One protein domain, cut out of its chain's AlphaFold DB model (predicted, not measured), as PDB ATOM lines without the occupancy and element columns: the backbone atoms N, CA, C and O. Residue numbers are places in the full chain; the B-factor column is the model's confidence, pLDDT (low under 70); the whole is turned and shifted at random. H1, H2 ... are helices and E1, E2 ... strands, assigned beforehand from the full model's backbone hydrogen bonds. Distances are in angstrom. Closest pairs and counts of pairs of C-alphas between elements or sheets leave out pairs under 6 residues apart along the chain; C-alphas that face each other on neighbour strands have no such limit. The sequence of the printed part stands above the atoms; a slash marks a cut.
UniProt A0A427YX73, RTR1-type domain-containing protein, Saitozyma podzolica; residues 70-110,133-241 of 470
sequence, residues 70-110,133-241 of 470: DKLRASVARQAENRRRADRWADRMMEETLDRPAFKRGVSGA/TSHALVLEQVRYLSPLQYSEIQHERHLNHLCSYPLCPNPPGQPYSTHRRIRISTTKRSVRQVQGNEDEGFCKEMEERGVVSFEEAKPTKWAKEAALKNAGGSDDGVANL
ATOM      1  N   ASP A  70     127.918 173.629 135.279       90.81
ATOM      2  CA  ASP A  70     127.559 175.024 135.005       90.81
ATOM      3  C   ASP A  70     127.812 175.944 136.205       90.81
ATOM      4  O   ASP A  70     128.320 177.054 136.034       90.81
ATOM      5  N   LYS A  71     127.575 175.468 137.436       91.06
ATOM      6  CA  LYS A  71     127.954 176.201 138.658       91.06
ATOM      7  C   LYS A  71     129.462 176.424 138.752       91.06
ATOM      8  O   LYS A  71     129.885 177.511 139.147       91.06
ATOM      9  N   LEU A  72     130.269 175.431 138.374       94.00
ATOM     10  CA  LEU A  72     131.728 175.539 138.391       94.00
ATOM     11  C   LEU A  72     132.243 176.493 137.302       94.00
ATOM     12  O   LEU A  72     133.128 177.305 137.558       94.00
ATOM     13  N   ARG A  73     131.647 176.483 136.105       94.75
ATOM     14  CA  ARG A  73     131.956 177.484 135.066       94.75
ATOM     15  C   ARG A  73     131.574 178.895 135.511       94.75
ATOM     16  O   ARG A  73     132.364 179.822 135.347       94.75
ATOM     17  N   ALA A  74     130.397 179.058 136.117       91.44
ATOM     18  CA  ALA A  74     129.936 180.342 136.635       91.44
ATOM     19  C   ALA A  74     130.824 180.863 137.778       91.44
ATOM     20  O   ALA A  74     131.082 182.066 137.848       91.44
ATOM     21  N   SER A  75     131.327 179.984 138.655       91.12
ATOM     22  CA  SER A  75     132.239 180.383 139.732       91.12
ATOM     23  C   SER A  75     133.606 180.815 139.198       91.12
ATOM     24  O   SER A  75     134.104 181.859 139.616       91.12
ATOM     25  N   VAL A  76     134.169 180.099 138.216       93.31
ATOM     26  CA  VAL A  76     135.428 180.479 137.548       93.31
ATOM     27  C   VAL A  76     135.278 181.804 136.796       93.31
ATOM     28  O   VAL A  76     136.126 182.685 136.929       93.31
ATOM     29  N   ALA A  77     134.176 181.999 136.065       93.50
ATOM     30  CA  ALA A  77     133.894 183.260 135.381       93.50
ATOM     31  C   ALA A  77     133.764 184.432 136.371       93.50
ATOM     32  O   ALA A  77     134.333 185.503 136.153       93.50
ATOM     33  N   ARG A  78     133.080 184.219 137.505       88.56
ATOM     34  CA  ARG A  78     132.968 185.216 138.580       88.56
ATOM     35  C   ARG A  78     134.325 185.522 139.217       88.56
ATOM     36  O   ARG A  78     134.605 186.682 139.505       88.56
ATOM     37  N   GLN A  79     135.177 184.516 139.411       88.00
ATOM     38  CA  GLN A  79     136.533 184.704 139.927       88.00
ATOM     39  C   GLN A  79     137.397 185.523 138.959       88.00
ATOM     40  O   GLN A  79     138.090 186.442 139.395       88.00
ATOM     41  N   ALA A  80     137.323 185.238 137.657       90.75
ATOM     42  CA  ALA A  80     138.037 185.994 136.633       90.75
ATOM     43  C   ALA A  80     137.587 187.464 136.585       90.75
ATOM     44  O   ALA A  80     138.427 188.360 136.526       90.75
ATOM     45  N   GLU A  81     136.280 187.733 136.675       89.38
ATOM     46  CA  GLU A  81     135.769 189.109 136.715       89.38
ATOM     47  C   GLU A  81     136.167 189.840 138.004       89.38
ATOM     48  O   GLU A  81     136.569 191.002 137.955       89.38
ATOM     49  N   ASN A  82     136.122 189.162 139.153       84.44
ATOM     50  CA  ASN A  82     136.590 189.737 140.414       84.44
ATOM     51  C   ASN A  82     138.082 190.085 140.358       84.44
ATOM     52  O   ASN A  82     138.464 191.137 140.860       84.44
ATOM     53  N   ARG A  83     138.905 189.251 139.708       86.56
ATOM     54  CA  ARG A  83     140.329 189.537 139.501       86.56
ATOM     55  C   ARG A  83     140.532 190.778 138.637       86.56
ATOM     56  O   ARG A  83     141.174 191.712 139.086       86.56
ATOM     57  N   ARG A  84     139.872 190.858 137.475       91.56
ATOM     58  CA  ARG A  84     139.932 192.054 136.612       91.56
ATOM     59  C   ARG A  84     139.473 193.317 137.335       91.56
ATOM     60  O   ARG A  84     139.975 194.404 137.077       91.56
ATOM     61  N   ARG A  85     138.479 193.196 138.217       86.81
ATOM     62  CA  ARG A  85     138.021 194.312 139.046       86.81
ATOM     63  C   ARG A  85     139.071 194.709 140.079       86.81
ATOM     64  O   ARG A  85     139.261 195.904 140.258       86.81
ATOM     65  N   ALA A  86     139.714 193.745 140.735       85.69
ATOM     66  CA  ALA A  86     140.797 194.003 141.679       85.69
ATOM     67  C   ALA A  86     141.974 194.705 140.991       85.69
ATOM     68  O   ALA A  86     142.429 195.718 141.505       85.69
ATOM     69  N   ASP A  87     142.366 194.246 139.801       89.44
ATOM     70  CA  ASP A  87     143.449 194.843 139.010       89.44
ATOM     71  C   ASP A  87     143.120 196.306 138.650       89.44
ATOM     72  O   ASP A  87     143.871 197.208 138.996       89.44
ATOM     73  N   ARG A  88     141.912 196.589 138.127       91.94
ATOM     74  CA  ARG A  88     141.463 197.976 137.863       91.94
ATOM     75  C   ARG A  88     141.456 198.866 139.112       91.94
ATOM     76  O   ARG A  88     141.615 200.080 139.013       91.94
ATOM     77  N   TRP A  89     141.174 198.285 140.277       88.88
ATOM     78  CA  TRP A  89     141.211 199.008 141.548       88.88
ATOM     79  C   TRP A  89     142.638 199.259 142.020       88.88
ATOM     80  O   TRP A  89     142.893 200.336 142.550       88.88
ATOM     81  N   ALA A  90     143.537 198.294 141.830       91.62
ATOM     82  CA  ALA A  90     144.956 198.449 142.103       91.62
ATOM     83  C   ALA A  90     145.537 199.574 141.244       91.62
ATOM     84  O   ALA A  90     146.055 200.525 141.813       91.62
ATOM     85  N   ASP A  91     145.325 199.542 139.925       93.44
ATOM     86  CA  ASP A  91     145.799 200.571 138.986       93.44
ATOM     87  C   ASP A  91     145.341 201.966 139.414       93.44
ATOM     88  O   ASP A  91     146.137 202.884 139.609       93.44
ATOM     89  N   ARG A  92     144.045 202.100 139.714       93.19
ATOM     90  CA  ARG A  92     143.488 203.369 140.180       93.19
ATOM     91  C   ARG A  92     144.063 203.819 141.525       93.19
ATOM     92  O   ARG A  92     144.254 205.010 141.741       93.19
ATOM     93  N   MET A  93     144.324 202.881 142.436       92.38
ATOM     94  CA  MET A  93     144.996 203.168 143.703       92.38
ATOM     95  C   MET A  93     146.473 203.495 143.530       92.38
ATOM     96  O   MET A  93     147.028 204.089 144.439       92.38
ATOM     97  N   MET A  94     147.129 203.132 142.434       94.81
ATOM     98  CA  MET A  94     148.537 203.466 142.209       94.81
ATOM     99  C   MET A  94     148.706 204.886 141.660       94.81
ATOM    100  O   MET A  94     149.659 205.572 142.028       94.81
ATOM    101  N   GLU A  95     147.759 205.340 140.839       92.06
ATOM    102  CA  GLU A  95     147.863 206.600 140.092       92.06
ATOM    103  C   GLU A  95     147.082 207.764 140.718       92.06
ATOM    104  O   GLU A  95     147.518 208.912 140.662       92.06
ATOM    105  N   GLU A  96     145.918 207.497 141.323       92.06
ATOM    106  CA  GLU A  96     145.007 208.542 141.798       92.06
ATOM    107  C   GLU A  96     144.917 208.559 143.326       92.06
ATOM    108  O   GLU A  96     144.903 207.524 144.000       92.06
ATOM    109  N   THR A  97     144.767 209.744 143.919       90.12
ATOM    110  CA  THR A  97     144.218 209.820 145.274       90.12
ATOM    111  C   THR A  97     142.732 209.523 145.206       90.12
ATOM    112  O   THR A  97     141.958 210.245 144.574       90.12
ATOM    113  N   LEU A  98     142.314 208.465 145.889       87.44
ATOM    114  CA  LEU A  98     140.910 208.110 145.915       87.44
ATOM    115  C   LEU A  98     140.157 209.043 146.853       87.44
ATOM    116  O   LEU A  98     140.332 209.009 148.073       87.44
ATOM    117  N   ASP A  99     139.265 209.842 146.278       86.69
ATOM    118  CA  ASP A  99     138.340 210.638 147.068       86.69
ATOM    119  C   ASP A  99     137.457 209.714 147.928       86.69
ATOM    120  O   ASP A  99     136.967 208.679 147.462       86.69
ATOM    121  N   ARG A 100     137.215 210.085 149.190       79.25
ATOM    122  CA  ARG A 100     136.436 209.284 150.155       79.25
ATOM    123  C   ARG A 100     135.090 208.788 149.595       79.25
ATOM    124  O   ARG A 100     134.773 207.614 149.791       79.25
ATOM    125  N   PRO A 101     134.258 209.604 148.918       81.62
ATOM    126  CA  PRO A 101     133.035 209.127 148.283       81.62
ATOM    127  C   PRO A 101     133.279 208.225 147.066       81.62
ATOM    128  O   PRO A 101     132.489 207.308 146.857       81.62
ATOM    129  N   ALA A 102     134.335 208.424 146.269       78.69
ATOM    130  CA  ALA A 102     134.669 207.517 145.164       78.69
ATOM    131  C   ALA A 102     135.094 206.141 145.692       78.69
ATOM    132  O   ALA A 102     134.607 205.112 145.220       78.69
ATOM    133  N   PHE A 103     135.904 206.151 146.748       78.31
ATOM    134  CA  PHE A 103     136.288 204.983 147.521       78.31
ATOM    135  C   PHE A 103     135.049 204.232 148.033       78.31
ATOM    136  O   PHE A 103     134.830 203.075 147.676       78.31
ATOM    137  N   LYS A 104     134.153 204.937 148.746       76.00
ATOM    138  CA  LYS A 104     132.859 204.413 149.228       76.00
ATOM    139  C   LYS A 104     132.003 203.815 148.114       76.00
ATOM    140  O   LYS A 104     131.508 202.703 148.266       76.00
ATOM    141  N   ARG A 105     131.826 204.527 146.994       78.12
ATOM    142  CA  ARG A 105     131.038 204.042 145.846       78.12
ATOM    143  C   ARG A 105     131.625 202.771 145.253       78.12
ATOM    144  O   ARG A 105     130.870 201.900 144.838       78.12
ATOM    145  N   GLY A 106     132.946 202.650 145.242       71.06
ATOM    146  CA  GLY A 106     133.625 201.428 144.848       71.06
ATOM    147  C   GLY A 106     133.281 200.226 145.718       71.06
ATOM    148  O   GLY A 106     132.990 199.156 145.183       71.06
ATOM    149  N   VAL A 107     133.263 200.423 147.040       68.94
ATOM    150  CA  VAL A 107     132.903 199.377 148.006       68.94
ATOM    151  C   VAL A 107     131.432 199.003 147.835       68.94
ATOM    152  O   VAL A 107     131.091 197.834 147.671       68.94
ATOM    153  N   SER A 108     130.545 199.999 147.827       70.38
ATOM    154  CA  SER A 108     129.099 199.770 147.788       70.38
ATOM    155  C   SER A 108     128.621 199.244 146.433       70.38
ATOM    156  O   SER A 108     127.766 198.361 146.383       70.38
ATOM    157  N   GLY A 109     129.190 199.733 145.327       64.62
ATOM    158  CA  GLY A 109     128.836 199.318 143.969       64.62
ATOM    159  C   GLY A 109     129.089 197.831 143.719       64.62
ATOM    160  O   GLY A 109     128.299 197.194 143.024       64.62
ATOM    161  N   ALA A 110     130.109 197.247 144.362       57.25
ATOM    162  CA  ALA A 110     130.389 195.813 144.294       57.25
ATOM    163  C   ALA A 110     129.267 194.943 144.900       57.25
ATOM    164  O   ALA A 110     129.079 193.811 144.461       57.25
ATOM    165  N   THR A 133     135.245 205.410 160.052       58.22
ATOM    166  CA  THR A 133     134.509 204.806 158.930       58.22
ATOM    167  C   THR A 133     135.344 204.692 157.658       58.22
ATOM    168  O   THR A 133     135.139 203.751 156.895       58.22
ATOM    169  N   SER A 134     136.308 205.591 157.421       59.56
ATOM    170  CA  SER A 134     137.160 205.495 156.227       59.56
ATOM    171  C   SER A 134     138.056 204.259 156.237       59.56
ATOM    172  O   SER A 134     138.240 203.653 155.188       59.56
ATOM    173  N   HIS A 135     138.556 203.838 157.400       61.41
ATOM    174  CA  HIS A 135     139.470 202.700 157.478       61.41
ATOM    175  C   HIS A 135     138.743 201.369 157.243       61.41
ATOM    176  O   HIS A 135     139.222 200.530 156.491       61.41
ATOM    177  N   ALA A 136     137.540 201.194 157.805       62.94
ATOM    178  CA  ALA A 136     136.738 199.982 157.608       62.94
ATOM    179  C   ALA A 136     136.374 199.740 156.134       62.94
ATOM    180  O   ALA A 136     136.386 198.605 155.665       62.94
ATOM    181  N   LEU A 137     136.107 200.814 155.389       64.50
ATOM    182  CA  LEU A 137     135.869 200.730 153.951       64.50
ATOM    183  C   LEU A 137     137.125 200.286 153.208       64.50
ATOM    184  O   LEU A 137     137.025 199.484 152.281       64.50
ATOM    185  N   VAL A 138     138.300 200.784 153.624       65.94
ATOM    186  CA  VAL A 138     139.578 200.370 153.032       65.94
ATOM    187  C   VAL A 138     139.776 198.880 153.199       65.94
ATOM    188  O   VAL A 138     140.064 198.195 152.222       65.94
ATOM    189  N   LEU A 139     139.488 198.354 154.387       68.31
ATOM    190  CA  LEU A 139     139.563 196.920 154.649       68.31
ATOM    191  C   LEU A 139     138.664 196.096 153.719       68.31
ATOM    192  O   LEU A 139     139.054 194.997 153.336       68.31
ATOM    193  N   GLU A 140     137.486 196.593 153.336       69.06
ATOM    194  CA  GLU A 140     136.551 195.840 152.494       69.06
ATOM    195  C   GLU A 140     136.976 195.779 151.022       69.06
ATOM    196  O   GLU A 140     136.810 194.740 150.390       69.06
ATOM    197  N   GLN A 141     137.597 196.832 150.487       67.75
ATOM    198  CA  GLN A 141     138.224 196.790 149.157       67.75
ATOM    199  C   GLN A 141     139.547 196.030 149.157       67.75
ATOM    200  O   GLN A 141     139.810 195.263 148.230       67.75
ATOM    201  N   VAL A 142     140.328 196.157 150.232       73.19
ATOM    202  CA  VAL A 142     141.537 195.355 150.455       73.19
ATOM    203  C   VAL A 142     141.198 193.865 150.577       73.19
ATOM    204  O   VAL A 142     142.065 193.047 150.314       73.19
ATOM    205  N   ARG A 143     139.942 193.452 150.827       76.12
ATOM    206  CA  ARG A 143     139.567 192.019 150.755       76.12
ATOM    207  C   ARG A 143     139.842 191.381 149.396       76.12
ATOM    208  O   ARG A 143     140.008 190.164 149.339       76.12
ATOM    209  N   TYR A 144     139.837 192.165 148.319       80.06
ATOM    210  CA  TYR A 144     140.149 191.668 146.979       80.06
ATOM    211  C   TYR A 144     141.643 191.727 146.654       80.06
ATOM    212  O   TYR A 144     142.054 191.157 145.647       80.06
ATOM    213  N   LEU A 145     142.440 192.382 147.500       84.12
ATOM    214  CA  LEU A 145     143.882 192.484 147.358       84.12
ATOM    215  C   LEU A 145     144.562 191.513 148.317       84.12
ATOM    216  O   LEU A 145     144.283 191.462 149.513       84.12
ATOM    217  N   SER A 146     145.500 190.732 147.797       86.38
ATOM    218  CA  SER A 146     146.433 190.028 148.669       86.38
ATOM    219  C   SER A 146     147.313 191.039 149.427       86.38
ATOM    220  O   SER A 146     147.539 192.143 148.930       86.38
ATOM    221  N   PRO A 147     147.864 190.679 150.603       85.00
ATOM    222  CA  PRO A 147     148.830 191.532 151.297       85.00
ATOM    223  C   PRO A 147     149.994 191.973 150.401       85.00
ATOM    224  O   PRO A 147     150.426 193.115 150.492       85.00
ATOM    225  N   LEU A 148     150.445 191.086 149.503       88.06
ATOM    226  CA  LEU A 148     151.511 191.369 148.544       88.06
ATOM    227  C   LEU A 148     151.094 192.442 147.526       88.06
ATOM    228  O   LEU A 148     151.814 193.412 147.327       88.06
ATOM    229  N   GLN A 149     149.893 192.325 146.952       89.75
ATOM    230  CA  GLN A 149     149.359 193.349 146.044       89.75
ATOM    231  C   GLN A 149     149.185 194.697 146.745       89.75
ATOM    232  O   GLN A 149     149.401 195.743 146.147       89.75
ATOM    233  N   TYR A 150     148.800 194.694 148.024       91.06
ATOM    234  CA  TYR A 150     148.700 195.939 148.779       91.06
ATOM    235  C   TYR A 150     150.074 196.585 149.001       91.06
ATOM    236  O   TYR A 150     150.193 197.795 148.828       91.06
ATOM    237  N   SER A 151     151.120 195.803 149.303       91.06
ATOM    238  CA  SER A 151     152.489 196.337 149.378       91.06
ATOM    239  C   SER A 151     153.005 196.849 148.030       91.06
ATOM    240  O   SER A 151     153.657 197.887 147.995       91.06
ATOM    241  N   GLU A 152     152.662 196.188 146.919       92.00
ATOM    242  CA  GLU A 152     152.981 196.667 145.565       92.00
ATOM    243  C   GLU A 152     152.312 198.023 145.297       92.00
ATOM    244  O   GLU A 152     152.977 198.967 144.887       92.00
ATOM    245  N   ILE A 153     151.029 198.177 145.643       94.00
ATOM    246  CA  ILE A 153     150.325 199.464 145.521       94.00
ATOM    247  C   ILE A 153     150.991 200.545 146.379       94.00
ATOM    248  O   ILE A 153     151.149 201.678 145.931       94.00
ATOM    249  N   GLN A 154     151.380 200.227 147.618       93.56
ATOM    250  CA  GLN A 154     152.067 201.181 148.494       93.56
ATOM    251  C   GLN A 154     153.393 201.657 147.895       93.56
ATOM    252  O   GLN A 154     153.698 202.850 147.980       93.56
ATOM    253  N   HIS A 155     154.142 200.731 147.294       93.25
ATOM    254  CA  HIS A 155     155.406 200.988 146.619       93.25
ATOM    255  C   HIS A 155     155.223 201.870 145.379       93.25
ATOM    256  O   HIS A 155     155.840 202.927 145.283       93.25
ATOM    257  N   GLU A 156     154.319 201.492 144.474       94.69
ATOM    258  CA  GLU A 156     154.043 202.236 143.240       94.69
ATOM    259  C   GLU A 156     153.500 203.643 143.525       94.69
ATOM    260  O   GLU A 156     153.912 204.620 142.903       94.69
ATOM    261  N   ARG A 157     152.649 203.803 144.547       95.62
ATOM    262  CA  ARG A 157     152.225 205.141 144.997       95.62
ATOM    263  C   ARG A 157     153.405 205.995 145.448       95.62
ATOM    264  O   ARG A 157     153.467 207.173 145.103       95.62
ATOM    265  N   HIS A 158     154.336 205.416 146.207       95.00
ATOM    266  CA  HIS A 158     155.514 206.139 146.683       95.00
ATOM    267  C   HIS A 158     156.418 206.558 145.516       95.00
ATOM    268  O   HIS A 158     156.889 207.700 145.490       95.00
ATOM    269  N   LEU A 159     156.587 205.680 144.520       94.31
ATOM    270  CA  LEU A 159     157.267 205.997 143.259       94.31
ATOM    271  C   LEU A 159     156.588 207.156 142.513       94.31
ATOM    272  O   LEU A 159     157.278 208.033 142.001       94.31
ATOM    273  N   ASN A 160     155.256 207.224 142.546       95.62
ATOM    274  CA  ASN A 160     154.459 208.309 141.963       95.62
ATOM    275  C   ASN A 160     154.393 209.584 142.827       95.62
ATOM    276  O   ASN A 160     153.572 210.464 142.568       95.62
ATOM    277  N   HIS A 161     155.233 209.711 143.860       95.12
ATOM    278  CA  HIS A 161     155.233 210.838 144.803       95.12
ATOM    279  C   HIS A 161     153.901 211.039 145.550       95.12
ATOM    280  O   HIS A 161     153.595 212.141 146.011       95.12
ATOM    281  N   LEU A 162     153.126 209.968 145.719       96.00
ATOM    282  CA  LEU A 162     151.899 209.943 146.507       96.00
ATOM    283  C   LEU A 162     152.146 209.247 147.846       96.00
ATOM    284  O   LEU A 162     152.927 208.303 147.940       96.00
ATOM    285  N   CYS A 163     151.452 209.686 148.897       96.31
ATOM    286  CA  CYS A 163     151.450 208.949 150.155       96.31
ATOM    287  C   CYS A 163     150.926 207.521 149.921       96.31
ATOM    288  O   CYS A 163     149.863 207.328 149.323       96.31
ATOM    289  N   SER A 164     151.634 206.523 150.451       95.38
ATOM    290  CA  SER A 164     151.324 205.094 150.336       95.38
ATOM    291  C   SER A 164     149.956 204.715 150.915       95.38
ATOM    292  O   SER A 164     149.425 203.655 150.598       95.38
ATOM    293  N   TYR A 165     149.339 205.576 151.731       94.62
ATOM    294  CA  TYR A 165     147.933 205.435 152.108       94.62
ATOM    295  C   TYR A 165     146.993 205.897 150.971       94.62
ATOM    296  O   TYR A 165     146.971 207.095 150.675       94.62
ATOM    297  N   PRO A 166     146.152 205.018 150.382       92.25
ATOM    298  CA  PRO A 166     145.376 205.326 149.167       92.25
ATOM    299  C   PRO A 166     144.388 206.497 149.274       92.25
ATOM    300  O   PRO A 166     144.033 207.115 148.270       92.25
ATOM    301  N   LEU A 167     143.923 206.797 150.490       92.62
ATOM    302  CA  LEU A 167     142.995 207.902 150.758       92.62
ATOM    303  C   LEU A 167     143.702 209.228 151.064       92.62
ATOM    304  O   LEU A 167     143.027 210.241 151.235       92.62
ATOM    305  N   CYS A 168     145.027 209.225 151.222       94.56
ATOM    306  CA  CYS A 168     145.764 210.433 151.559       94.56
ATOM    307  C   CYS A 168     146.154 211.190 150.279       94.56
ATOM    308  O   CYS A 168     146.854 210.623 149.437       94.56
ATOM    309  N   PRO A 169     145.739 212.462 150.125       94.88
ATOM    310  CA  PRO A 169     146.179 213.312 149.019       94.88
ATOM    311  C   PRO A 169     147.582 213.887 149.221       94.88
ATOM    312  O   PRO A 169     148.152 214.427 148.280       94.88
ATOM    313  N   ASN A 170     148.128 213.820 150.437       96.06
ATOM    314  CA  ASN A 170     149.406 214.449 150.744       96.06
ATOM    315  C   ASN A 170     150.563 213.676 150.088       96.06
ATOM    316  O   ASN A 170     150.490 212.446 149.974       96.06
ATOM    317  N   PRO A 171     151.649 214.361 149.698       96.19
ATOM    318  CA  PRO A 171     152.868 213.690 149.264       96.19
ATOM    319  C   PRO A 171     153.501 212.901 150.426       96.19
ATOM    320  O   PRO A 171     153.235 213.205 151.598       96.19
ATOM    321  N   PRO A 172     154.338 211.892 150.134       96.81
ATOM    322  CA  PRO A 172     155.080 211.159 151.154       96.81
ATOM    323  C   PRO A 172     156.026 212.104 151.908       96.81
ATOM    324  O   PRO A 172     156.433 213.146 151.388       96.81
ATOM    325  N   GLY A 173     156.386 211.753 153.145       94.62
ATOM    326  CA  GLY A 173     157.294 212.562 153.961       94.62
ATOM    327  C   GLY A 173     158.681 212.717 153.329       94.62
ATOM    328  O   GLY A 173     159.334 213.741 153.534       94.62
ATOM    329  N   GLN A 174     159.101 211.723 152.543       94.31
ATOM    330  CA  GLN A 174     160.324 211.729 151.742       94.31
ATOM    331  C   GLN A 174     160.059 211.125 150.354       94.31
ATOM    332  O   GLN A 174     159.251 210.200 150.236       94.31
ATOM    333  N   PRO A 175     160.733 211.598 149.287       93.81
ATOM    334  CA  PRO A 175     160.641 210.967 147.972       93.81
ATOM    335  C   PRO A 175     161.212 209.546 148.011       93.81
ATOM    336  O   PRO A 175     162.078 209.243 148.837       93.81
ATOM    337  N   TYR A 176     160.747 208.678 147.109       94.25
ATOM    338  CA  TYR A 176     161.290 207.328 147.010       94.25
ATOM    339  C   TYR A 176     162.786 207.382 146.683       94.25
ATOM    340  O   TYR A 176     163.211 208.036 145.728       94.25
ATOM    341  N   SER A 177     163.595 206.693 147.482       91.75
ATOM    342  CA  SER A 177     165.025 206.543 147.230       91.75
ATOM    343  C   SER A 177     165.299 205.149 146.691       91.75
ATOM    344  O   SER A 177     164.956 204.158 147.320       91.75
ATOM    345  N   THR A 178     165.981 205.044 145.553       88.06
ATOM    346  CA  THR A 178     166.458 203.750 145.032       88.06
ATOM    347  C   THR A 178     167.674 203.226 145.799       88.06
ATOM    348  O   THR A 178     168.085 202.077 145.612       88.06
ATOM    349  N   HIS A 179     168.271 204.049 146.667       88.06
ATOM    350  CA  HIS A 179     169.469 203.674 147.397       88.06
ATOM    351  C   HIS A 179     169.145 202.581 148.420       88.06
ATOM    352  O   HIS A 179     168.283 202.735 149.287       88.06
ATOM    353  N   ARG A 180     169.878 201.468 148.351       84.12
ATOM    354  CA  ARG A 180     169.762 200.391 149.340       84.12
ATOM    355  C   ARG A 180     170.174 200.927 150.705       84.12
ATOM    356  O   ARG A 180     171.256 201.496 150.854       84.12
ATOM    357  N   ARG A 181     169.319 200.747 151.706       85.06
ATOM    358  CA  ARG A 181     169.611 201.105 153.092       85.06
ATOM    359  C   ARG A 181     169.892 199.839 153.880       85.06
ATOM    360  O   ARG A 181     169.212 198.823 153.753       85.06
ATOM    361  N   ILE A 182     170.930 199.892 154.701       87.44
ATOM    362  CA  ILE A 182     171.260 198.798 155.604       87.44
ATOM    363  C   ILE A 182     170.458 199.017 156.886       87.44
ATOM    364  O   ILE A 182     170.770 199.912 157.670       87.44
ATOM    365  N   ARG A 183     169.417 198.211 157.104       85.19
ATOM    366  CA  ARG A 183     168.639 198.228 158.343       85.19
ATOM    367  C   ARG A 183     169.274 197.261 159.332       85.19
ATOM    368  O   ARG A 183     169.240 196.042 159.150       85.19
ATOM    369  N   ILE A 184     169.857 197.819 160.385       90.50
ATOM    370  CA  ILE A 184     170.439 197.057 161.488       90.50
ATOM    371  C   ILE A 184     169.368 196.925 162.569       90.50
ATOM    372  O   ILE A 184     169.028 197.893 163.245       90.50
ATOM    373  N   SER A 185     168.806 195.727 162.725       90.00
ATOM    374  CA  SER A 185     167.900 195.428 163.833       90.00
ATOM    375  C   SER A 185     168.712 194.915 165.013       90.00
ATOM    376  O   SER A 185     169.201 193.783 164.987       90.00
ATOM    377  N   THR A 186     168.823 195.726 166.064       92.62
ATOM    378  CA  THR A 186     169.472 195.331 167.325       92.62
ATOM    379  C   THR A 186     168.689 194.220 168.024       92.62
ATOM    380  O   THR A 186     169.281 193.238 168.465       92.62
ATOM    381  N   THR A 187     167.355 194.302 168.030       91.00
ATOM    382  CA  THR A 187     166.465 193.299 168.636       91.00
ATOM    383  C   THR A 187     166.594 191.930 167.973       91.00
ATOM    384  O   THR A 187     166.683 190.917 168.660       91.00
ATOM    385  N   LYS A 188     166.635 191.886 166.635       91.62
ATOM    386  CA  LYS A 188     166.764 190.631 165.871       91.62
ATOM    387  C   LYS A 188     168.220 190.245 165.604       91.62
ATOM    388  O   LYS A 188     168.447 189.237 164.943       91.62
ATOM    389  N   ARG A 189     169.186 191.063 166.047       93.69
ATOM    390  CA  ARG A 189     170.625 190.943 165.746       93.69
ATOM    391  C   ARG A 189     170.889 190.632 164.267       93.69
ATOM    392  O   ARG A 189     171.667 189.744 163.942       93.69
ATOM    393  N   SER A 190     170.194 191.331 163.367       95.00
ATOM    394  CA  SER A 190     170.284 191.087 161.923       95.00
ATOM    395  C   SER A 190     170.527 192.371 161.147       95.00
ATOM    396  O   SER A 190     170.009 193.435 161.491       95.00
ATOM    397  N   VAL A 191     171.318 192.243 160.086       93.62
ATOM    398  CA  VAL A 191     171.609 193.301 159.124       93.62
ATOM    399  C   VAL A 191     170.891 192.927 157.838       93.62
ATOM    400  O   VAL A 191     171.245 191.943 157.194       93.62
ATOM    401  N   ARG A 192     169.836 193.665 157.489       90.50
ATOM    402  CA  ARG A 192     169.097 193.449 156.241       90.50
ATOM    403  C   ARG A 192     169.339 194.629 155.319       90.50
ATOM    404  O   ARG A 192     169.167 195.773 155.728       90.50
ATOM    405  N   GLN A 193     169.736 194.354 154.082       88.81
ATOM    406  CA  GLN A 193     169.624 195.358 153.032       88.81
ATOM    407  C   GLN A 193     168.144 195.476 152.690       88.81
ATOM    408  O   GLN A 193     167.543 194.522 152.205       88.81
ATOM    409  N   VAL A 194     167.559 196.622 153.015       85.94
ATOM    410  CA  VAL A 194     166.205 196.982 152.610       85.94
ATOM    411  C   VAL A 194     166.356 197.925 151.428       85.94
ATOM    412  O   VAL A 194     167.145 198.875 151.466       85.94
ATOM    413  N   GLN A 195     165.680 197.604 150.334       81.19
ATOM    414  CA  GLN A 195     165.710 198.446 149.155       81.19
ATOM    415  C   GLN A 195     164.710 199.584 149.343       81.19
ATOM    416  O   GLN A 195     163.526 199.354 149.545       81.19
ATOM    417  N   GLY A 196     165.219 200.811 149.292       80.25
ATOM    418  CA  GLY A 196     164.428 202.022 149.428       80.25
ATOM    419  C   GLY A 196     163.946 202.350 150.835       80.25
ATOM    420  O   GLY A 196     164.487 201.884 151.842       80.25
ATOM    421  N   ASN A 197     162.989 203.267 150.883       86.62
ATOM    422  CA  ASN A 197     162.448 203.888 152.084       86.62
ATOM    423  C   ASN A 197     160.938 203.644 152.188       86.62
ATOM    424  O   ASN A 197     160.172 204.586 152.343       86.62
ATOM    425  N   GLU A 198     160.526 202.376 152.120       78.06
ATOM    426  CA  GLU A 198     159.114 201.961 152.207       78.06
ATOM    427  C   GLU A 198     158.416 202.537 153.455       78.06
ATOM    428  O   GLU A 198     157.298 203.042 153.369       78.06
ATOM    429  N   ASP A 199     159.118 202.560 154.593       83.19
ATOM    430  CA  ASP A 199     158.658 203.158 155.852       83.19
ATOM    431  C   ASP A 199     158.351 204.672 155.719       83.19
ATOM    432  O   ASP A 199     157.496 205.202 156.424       83.19
ATOM    433  N   GLU A 200     159.033 205.372 154.805       89.81
ATOM    434  CA  GLU A 200     158.897 206.817 154.559       89.81
ATOM    435  C   GLU A 200     157.888 207.141 153.440       89.81
ATOM    436  O   GLU A 200     157.704 208.310 153.085       89.81
ATOM    437  N   GLY A 201     157.214 206.123 152.889       93.00
ATOM    438  CA  GLY A 201     156.165 206.289 151.879       93.00
ATOM    439  C   GLY A 201     154.898 206.959 152.409       93.00
ATOM    440  O   GLY A 201     154.028 207.369 151.641       93.00
ATOM    441  N   PHE A 202     154.775 207.135 153.724       95.62
ATOM    442  CA  PHE A 202     153.648 207.820 154.347       95.62
ATOM    443  C   PHE A 202     153.930 209.310 154.541       95.62
ATOM    444  O   PHE A 202     155.063 209.742 154.742       95.62
ATOM    445  N   CYS A 203     152.881 210.129 154.488       95.31
ATOM    446  CA  CYS A 203     152.994 211.523 154.904       95.31
ATOM    447  C   CYS A 203     153.099 211.617 156.439       95.31
ATOM    448  O   CYS A 203     152.601 210.745 157.156       95.31
ATOM    449  N   LYS A 204     153.690 212.709 156.943       92.75
ATOM    450  CA  LYS A 204     153.917 212.933 158.386       92.75
ATOM    451  C   LYS A 204     152.653 212.770 159.230       92.75
ATOM    452  O   LYS A 204     152.689 212.188 160.303       92.75
ATOM    453  N   GLU A 205     151.513 213.224 158.714       91.31
ATOM    454  CA  GLU A 205     150.231 213.105 159.411       91.31
ATOM    455  C   GLU A 205     149.799 211.638 159.597       91.31
ATOM    456  O   GLU A 205     149.276 211.267 160.644       91.31
ATOM    457  N   MET A 206     150.020 210.783 158.594       89.62
ATOM    458  CA  MET A 206     149.689 209.356 158.698       89.62
ATOM    459  C   MET A 206     150.685 208.607 159.591       89.62
ATOM    460  O   MET A 206     150.291 207.655 160.269       89.62
ATOM    461  N   GLU A 207     151.940 209.062 159.614       87.31
ATOM    462  CA  GLU A 207     152.979 208.581 160.525       87.31
ATOM    463  C   GLU A 207     152.621 208.876 161.989       87.31
ATOM    464  O   GLU A 207     152.572 207.961 162.809       87.31
ATOM    465  N   GLU A 208     152.239 210.118 162.296       86.94
ATOM    466  CA  GLU A 208     151.801 210.546 163.632       86.94
ATOM    467  C   GLU A 208     150.533 209.822 164.107       86.94
ATOM    468  O   GLU A 208     150.387 209.519 165.292       86.94
ATOM    469  N   ARG A 209     149.621 209.493 163.182       85.69
ATOM    470  CA  ARG A 209     148.406 208.715 163.479       85.69
ATOM    471  C   ARG A 209     148.679 207.222 163.711       85.69
ATOM    472  O   ARG A 209     147.748 206.500 164.063       85.69
ATOM    473  N   GLY A 210     149.907 206.737 163.501       81.75
ATOM    474  CA  GLY A 210     150.275 205.335 163.723       81.75
ATOM    475  C   GLY A 210     149.613 204.349 162.754       81.75
ATOM    476  O   GLY A 210     149.498 203.165 163.058       81.75
ATOM    477  N   VAL A 211     149.171 204.805 161.577       74.56
ATOM    478  CA  VAL A 211     148.511 203.953 160.558       74.56
ATOM    479  C   VAL A 211     149.539 203.154 159.733       74.56
ATOM    480  O   VAL A 211     149.186 202.373 158.853       74.56
ATOM    481  N   VAL A 212     150.828 203.327 160.030       60.34
ATOM    482  CA  VAL A 212     151.979 202.900 159.218       60.34
ATOM    483  C   VAL A 212     152.129 201.377 159.104       60.34
ATOM    484  O   VAL A 212     152.829 200.895 158.220       60.34
ATOM    485  N   SER A 213     151.450 200.571 159.925       56.78
ATOM    486  CA  SER A 213     151.735 199.132 159.990       56.78
ATOM    487  C   SER A 213     150.491 198.263 159.846       56.78
ATOM    488  O   SER A 213     149.916 197.774 160.815       56.78
ATOM    489  N   PHE A 214     150.128 197.973 158.594       55.72
ATOM    490  CA  PHE A 214     149.212 196.870 158.279       55.72
ATOM    491  C   PHE A 214     149.847 195.489 158.566       55.72
ATOM    492  O   PHE A 214     149.133 194.494 158.666       55.72
ATOM    493  N   GLU A 215     151.175 195.422 158.754       54.09
ATOM    494  CA  GLU A 215     151.913 194.194 159.096       54.09
ATOM    495  C   GLU A 215     151.431 193.522 160.394       54.09
ATOM    496  O   GLU A 215     151.518 192.297 160.519       54.09
ATOM    497  N   GLU A 216     150.874 194.272 161.353       46.84
ATOM    498  CA  GLU A 216     150.362 193.679 162.597       46.84
ATOM    499  C   GLU A 216     148.970 193.047 162.441       46.84
ATOM    500  O   GLU A 216     148.592 192.163 163.221       46.84
ATOM    501  N   ALA A 217     148.225 193.406 161.391       44.53
ATOM    502  CA  ALA A 217     146.970 192.754 161.039       44.53
ATOM    503  C   ALA A 217     147.266 191.408 160.354       44.53
ATOM    504  O   ALA A 217     147.120 191.253 159.142       44.53
ATOM    505  N   LYS A 218     147.706 190.420 161.150       39.06
ATOM    506  CA  LYS A 218     148.087 189.073 160.695       39.06
ATOM    507  C   LYS A 218     147.110 188.556 159.629       39.06
ATOM    508  O   LYS A 218     145.937 188.314 159.946       39.06
ATOM    509  N   PRO A 219     147.580 188.312 158.391       39.31
ATOM    510  CA  PRO A 219     146.698 188.017 157.272       39.31
ATOM    511  C   PRO A 219     145.905 186.720 157.418       39.31
ATOM    512  O   PRO A 219     144.867 186.527 156.794       39.31
ATOM    513  N   THR A 220     146.342 185.845 158.318       43.62
ATOM    514  CA  THR A 220     145.731 184.543 158.567       43.62
ATOM    515  C   THR A 220     144.332 184.609 159.160       43.62
ATOM    516  O   THR A 220     143.569 183.679 158.921       43.62
ATOM    517  N   LYS A 221     143.957 185.660 159.905       43.22
ATOM    518  CA  LYS A 221     142.590 185.758 160.449       43.22
ATOM    519  C   LYS A 221     141.594 186.213 159.391       43.22
ATOM    520  O   LYS A 221     140.584 185.547 159.190       43.22
ATOM    521  N   TRP A 222     141.902 187.288 158.669       43.62
ATOM    522  CA  TRP A 222     140.979 187.832 157.674       43.62
ATOM    523  C   TRP A 222     140.927 186.982 156.401       43.62
ATOM    524  O   TRP A 222     139.840 186.791 155.862       43.62
ATOM    525  N   ALA A 223     142.050 186.410 155.948       42.78
ATOM    526  CA  ALA A 223     142.059 185.525 154.784       42.78
ATOM    527  C   ALA A 223     141.320 184.208 155.076       42.78
ATOM    528  O   ALA A 223     140.593 183.727 154.210       42.78
ATOM    529  N   LYS A 224     141.412 183.663 156.305       45.50
ATOM    530  CA  LYS A 224     140.553 182.542 156.736       45.50
ATOM    531  C   LYS A 224     139.086 182.938 156.737       45.50
ATOM    532  O   LYS A 224     138.270 182.198 156.210       45.50
ATOM    533  N   GLU A 225     138.744 184.087 157.307       46.06
ATOM    534  CA  GLU A 225     137.348 184.509 157.424       46.06
ATOM    535  C   GLU A 225     136.718 184.828 156.056       46.06
ATOM    536  O   GLU A 225     135.571 184.467 155.797       46.06
ATOM    537  N   ALA A 226     137.478 185.438 155.143       45.97
ATOM    538  CA  ALA A 226     137.065 185.684 153.765       45.97
ATOM    539  C   ALA A 226     136.973 184.383 152.948       45.97
ATOM    540  O   ALA A 226     136.036 184.227 152.165       45.97
ATOM    541  N   ALA A 227     137.889 183.427 153.146       48.31
ATOM    542  CA  ALA A 227     137.815 182.105 152.523       48.31
ATOM    543  C   ALA A 227     136.606 181.298 153.027       48.31
ATOM    544  O   ALA A 227     135.880 180.737 152.209       48.31
ATOM    545  N   LEU A 228     136.326 181.311 154.337       50.28
ATOM    546  CA  LEU A 228     135.127 180.689 154.915       50.28
ATOM    547  C   LEU A 228     133.836 181.316 154.365       50.28
ATOM    548  O   LEU A 228     132.892 180.602 154.029       50.28
ATOM    549  N   LYS A 229     133.797 182.648 154.225       52.31
ATOM    550  CA  LYS A 229     132.627 183.367 153.691       52.31
ATOM    551  C   LYS A 229     132.412 183.125 152.193       52.31
ATOM    552  O   LYS A 229     131.272 182.960 151.767       52.31
ATOM    553  N   ASN A 230     133.478 183.052 151.397       48.12
ATOM    554  CA  ASN A 230     133.380 182.783 149.957       48.12
ATOM    555  C   ASN A 230     133.097 181.307 149.627       48.12
ATOM    556  O   ASN A 230     132.537 181.025 148.570       48.12
ATOM    557  N   ALA A 231     133.429 180.374 150.523       48.84
ATOM    558  CA  ALA A 231     133.134 178.948 150.368       48.84
ATOM    559  C   ALA A 231     131.674 178.568 150.694       48.84
ATOM    560  O   ALA A 231     131.329 177.389 150.690       48.84
ATOM    561  N   GLY A 232     130.799 179.543 150.967       44.22
ATOM    562  CA  GLY A 232     129.380 179.281 151.219       44.22
ATOM    563  C   GLY A 232     129.091 178.603 152.562       44.22
ATOM    564  O   GLY A 232     128.047 177.974 152.697       44.22
ATOM    565  N   GLY A 233     129.988 178.723 153.547       39.22
ATOM    566  CA  GLY A 233     129.748 178.268 154.922       39.22
ATOM    567  C   GLY A 233     129.731 176.750 155.139       39.22
ATOM    568  O   GLY A 233     129.348 176.318 156.219       39.22
ATOM    569  N   SER A 234     130.138 175.940 154.156       44.50
ATOM    570  CA  SER A 234     130.371 174.505 154.358       44.50
ATOM    571  C   SER A 234     131.865 174.269 154.581       44.50
ATOM    572  O   SER A 234     132.676 174.476 153.673       44.50
ATOM    573  N   ASP A 235     132.224 173.845 155.795       46.53
ATOM    574  CA  ASP A 235     133.606 173.544 156.195       46.53
ATOM    575  C   ASP A 235     134.267 172.484 155.285       46.53
ATOM    576  O   ASP A 235     135.480 172.511 155.058       46.53
ATOM    577  N   ASP A 236     133.461 171.635 154.638       47.34
ATOM    578  CA  ASP A 236     133.911 170.602 153.697       47.34
ATOM    579  C   ASP A 236     134.433 171.177 152.366       47.34
ATOM    580  O   ASP A 236     135.300 170.591 151.709       47.34
ATOM    581  N   GLY A 237     133.944 172.348 151.943       43.12
ATOM    582  CA  GLY A 237     134.380 173.004 150.705       43.12
ATOM    583  C   GLY A 237     135.782 173.611 150.815       43.12
ATOM    584  O   GLY A 237     136.564 173.573 149.859       43.12
ATOM    585  N   VAL A 238     136.130 174.125 151.997       43.56
ATOM    586  CA  VAL A 238     137.438 174.739 152.276       43.56
ATOM    587  C   VAL A 238     138.528 173.674 152.373       43.56
ATOM    588  O   VAL A 238     139.610 173.868 151.817       43.56
ATOM    589  N   ALA A 239     138.235 172.529 153.000       48.25
ATOM    590  CA  ALA A 239     139.160 171.399 153.063       48.25
ATOM    591  C   ALA A 239     139.505 170.868 151.661       48.25
ATOM    592  O   ALA A 239     140.678 170.652 151.353       48.25
ATOM    593  N   ASN A 240     138.510 170.756 150.774       46.69
ATOM    594  CA  ASN A 240     138.710 170.272 149.408       46.69
ATOM    595  C   ASN A 240     139.469 171.266 148.513       46.69
ATOM    596  O   ASN A 240     140.308 170.852 147.713       46.69
ATOM    597  N   LEU A 241     139.241 172.576 148.659       43.56
ATOM    598  CA  LEU A 241     139.978 173.588 147.892       43.56
ATOM    599  C   LEU A 241     141.425 173.748 148.392       43.56
ATOM    600  O   LEU A 241     142.345 173.877 147.583       43.56
TER     601      LEU A 241
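Overview. This is residues 70 to 110 and 133 to 241 of the 470 residues of the protein "RTR1-type domain-containing protein" of Saitozyma podzolica (UniProt A0A427YX73). A long helix, H1, runs along one side with its first residues sticking out, and H4 packs on its far end; beyond H4, at the opposite end of the whole, is a two-stranded hairpin, E1 and E2, whose tip sticks out. H2 folds back next to H1 with H3 packed on it, and a poorly determined tail, H6 and H7, runs back toward the level of the first part of H1. The printed part has 150 residues with seven named helices and two strands, in the order H1 H2 H3 H4 E1 E2 H5 H6 H7, mostly helix; the sheet is E1 - E2, antiparallel. It is only just loose, close to compact, with a radius of gyration of the C-alphas of 17.9 A and spans of 52 by 39 by 27 A.

Arrangement. E1, residues 180 to 185, and E2, residues 190 to 195, form an antiparallel hairpin at 153 degrees, with N 183 and O 192 at 2.8 A and N 194 and O 181 at 2.8 A, within hydrogen-bond range. Both strands are apart from H1, residues 70 to 95. H1 touches H4, residues 147 to 159, with residues 90 to 95 alone; the closest C-alphas, of Met 94 and Arg 157, are 4.9 A apart, at a shallow tilt of 26 degrees, the same way. H2, residues 100 to 110, touches H3, residues 133 to 142, at a steep tilt of 47 degrees, the same way; the closest C-alphas, of Val 107 and Gln 141, are 6.0 A apart. H1 is near H2 and near H3, with 5 and 6 pairs of C-alphas within 10 A. H3 and H4 are close but not clearly touching, with the closest C-alphas, of Val 142 and Tyr 150, 7.4 A apart. H6, residues 219 to 230, is close to but not clearly touching H4; the closest C-alphas, of Pro 147 and Pro 219, are 7.3 A apart. H6 and H7, residues 235 to 241, only just touch, with 3 pairs of C-alphas within 8 A, the closest those of Leu 228 and Val 238 at 6.9 A; they are about perpendicular, 76 degrees. H5, residues 204 to 208, touches no helix. Helix packing is mostly crossed, but only just, helices meeting at angles rather than aligned. Each O i to N i+4 pair is within hydrogen-bond range in H1, H3, H4, H5, H6 and H7; in H2, 6 of 7 are.

Along the chain. H1 spans 37.9 A from C-alpha 70 at (127.559, 175.024, 135.005). H4 spans 18.6 A, H6 16.1 A, H2 15.9 A, E1 and E2 15.4 A each, H3 14.5 A, H7 10.5 A and H5 6.1 A. H7 ends at C-alpha 241, (139.978, 173.588, 147.892).

Size, cuts and confidence. The two C-alphas farthest apart, of Asp 70 and Thr 186, are 56.7 A apart. Residues 70 to 81 of H1 and residues 185 to 190 stand free. Residues 111 to 132 are not printed, and C-alphas 110 and 133 are 17.7 A apart across the cut. H4 to E1 is a long link of 20 residues. The mean pLDDT of the printed part is 78.6; residues 107, 109 to 110, 133 to 141 and 212 to 241 are under 70.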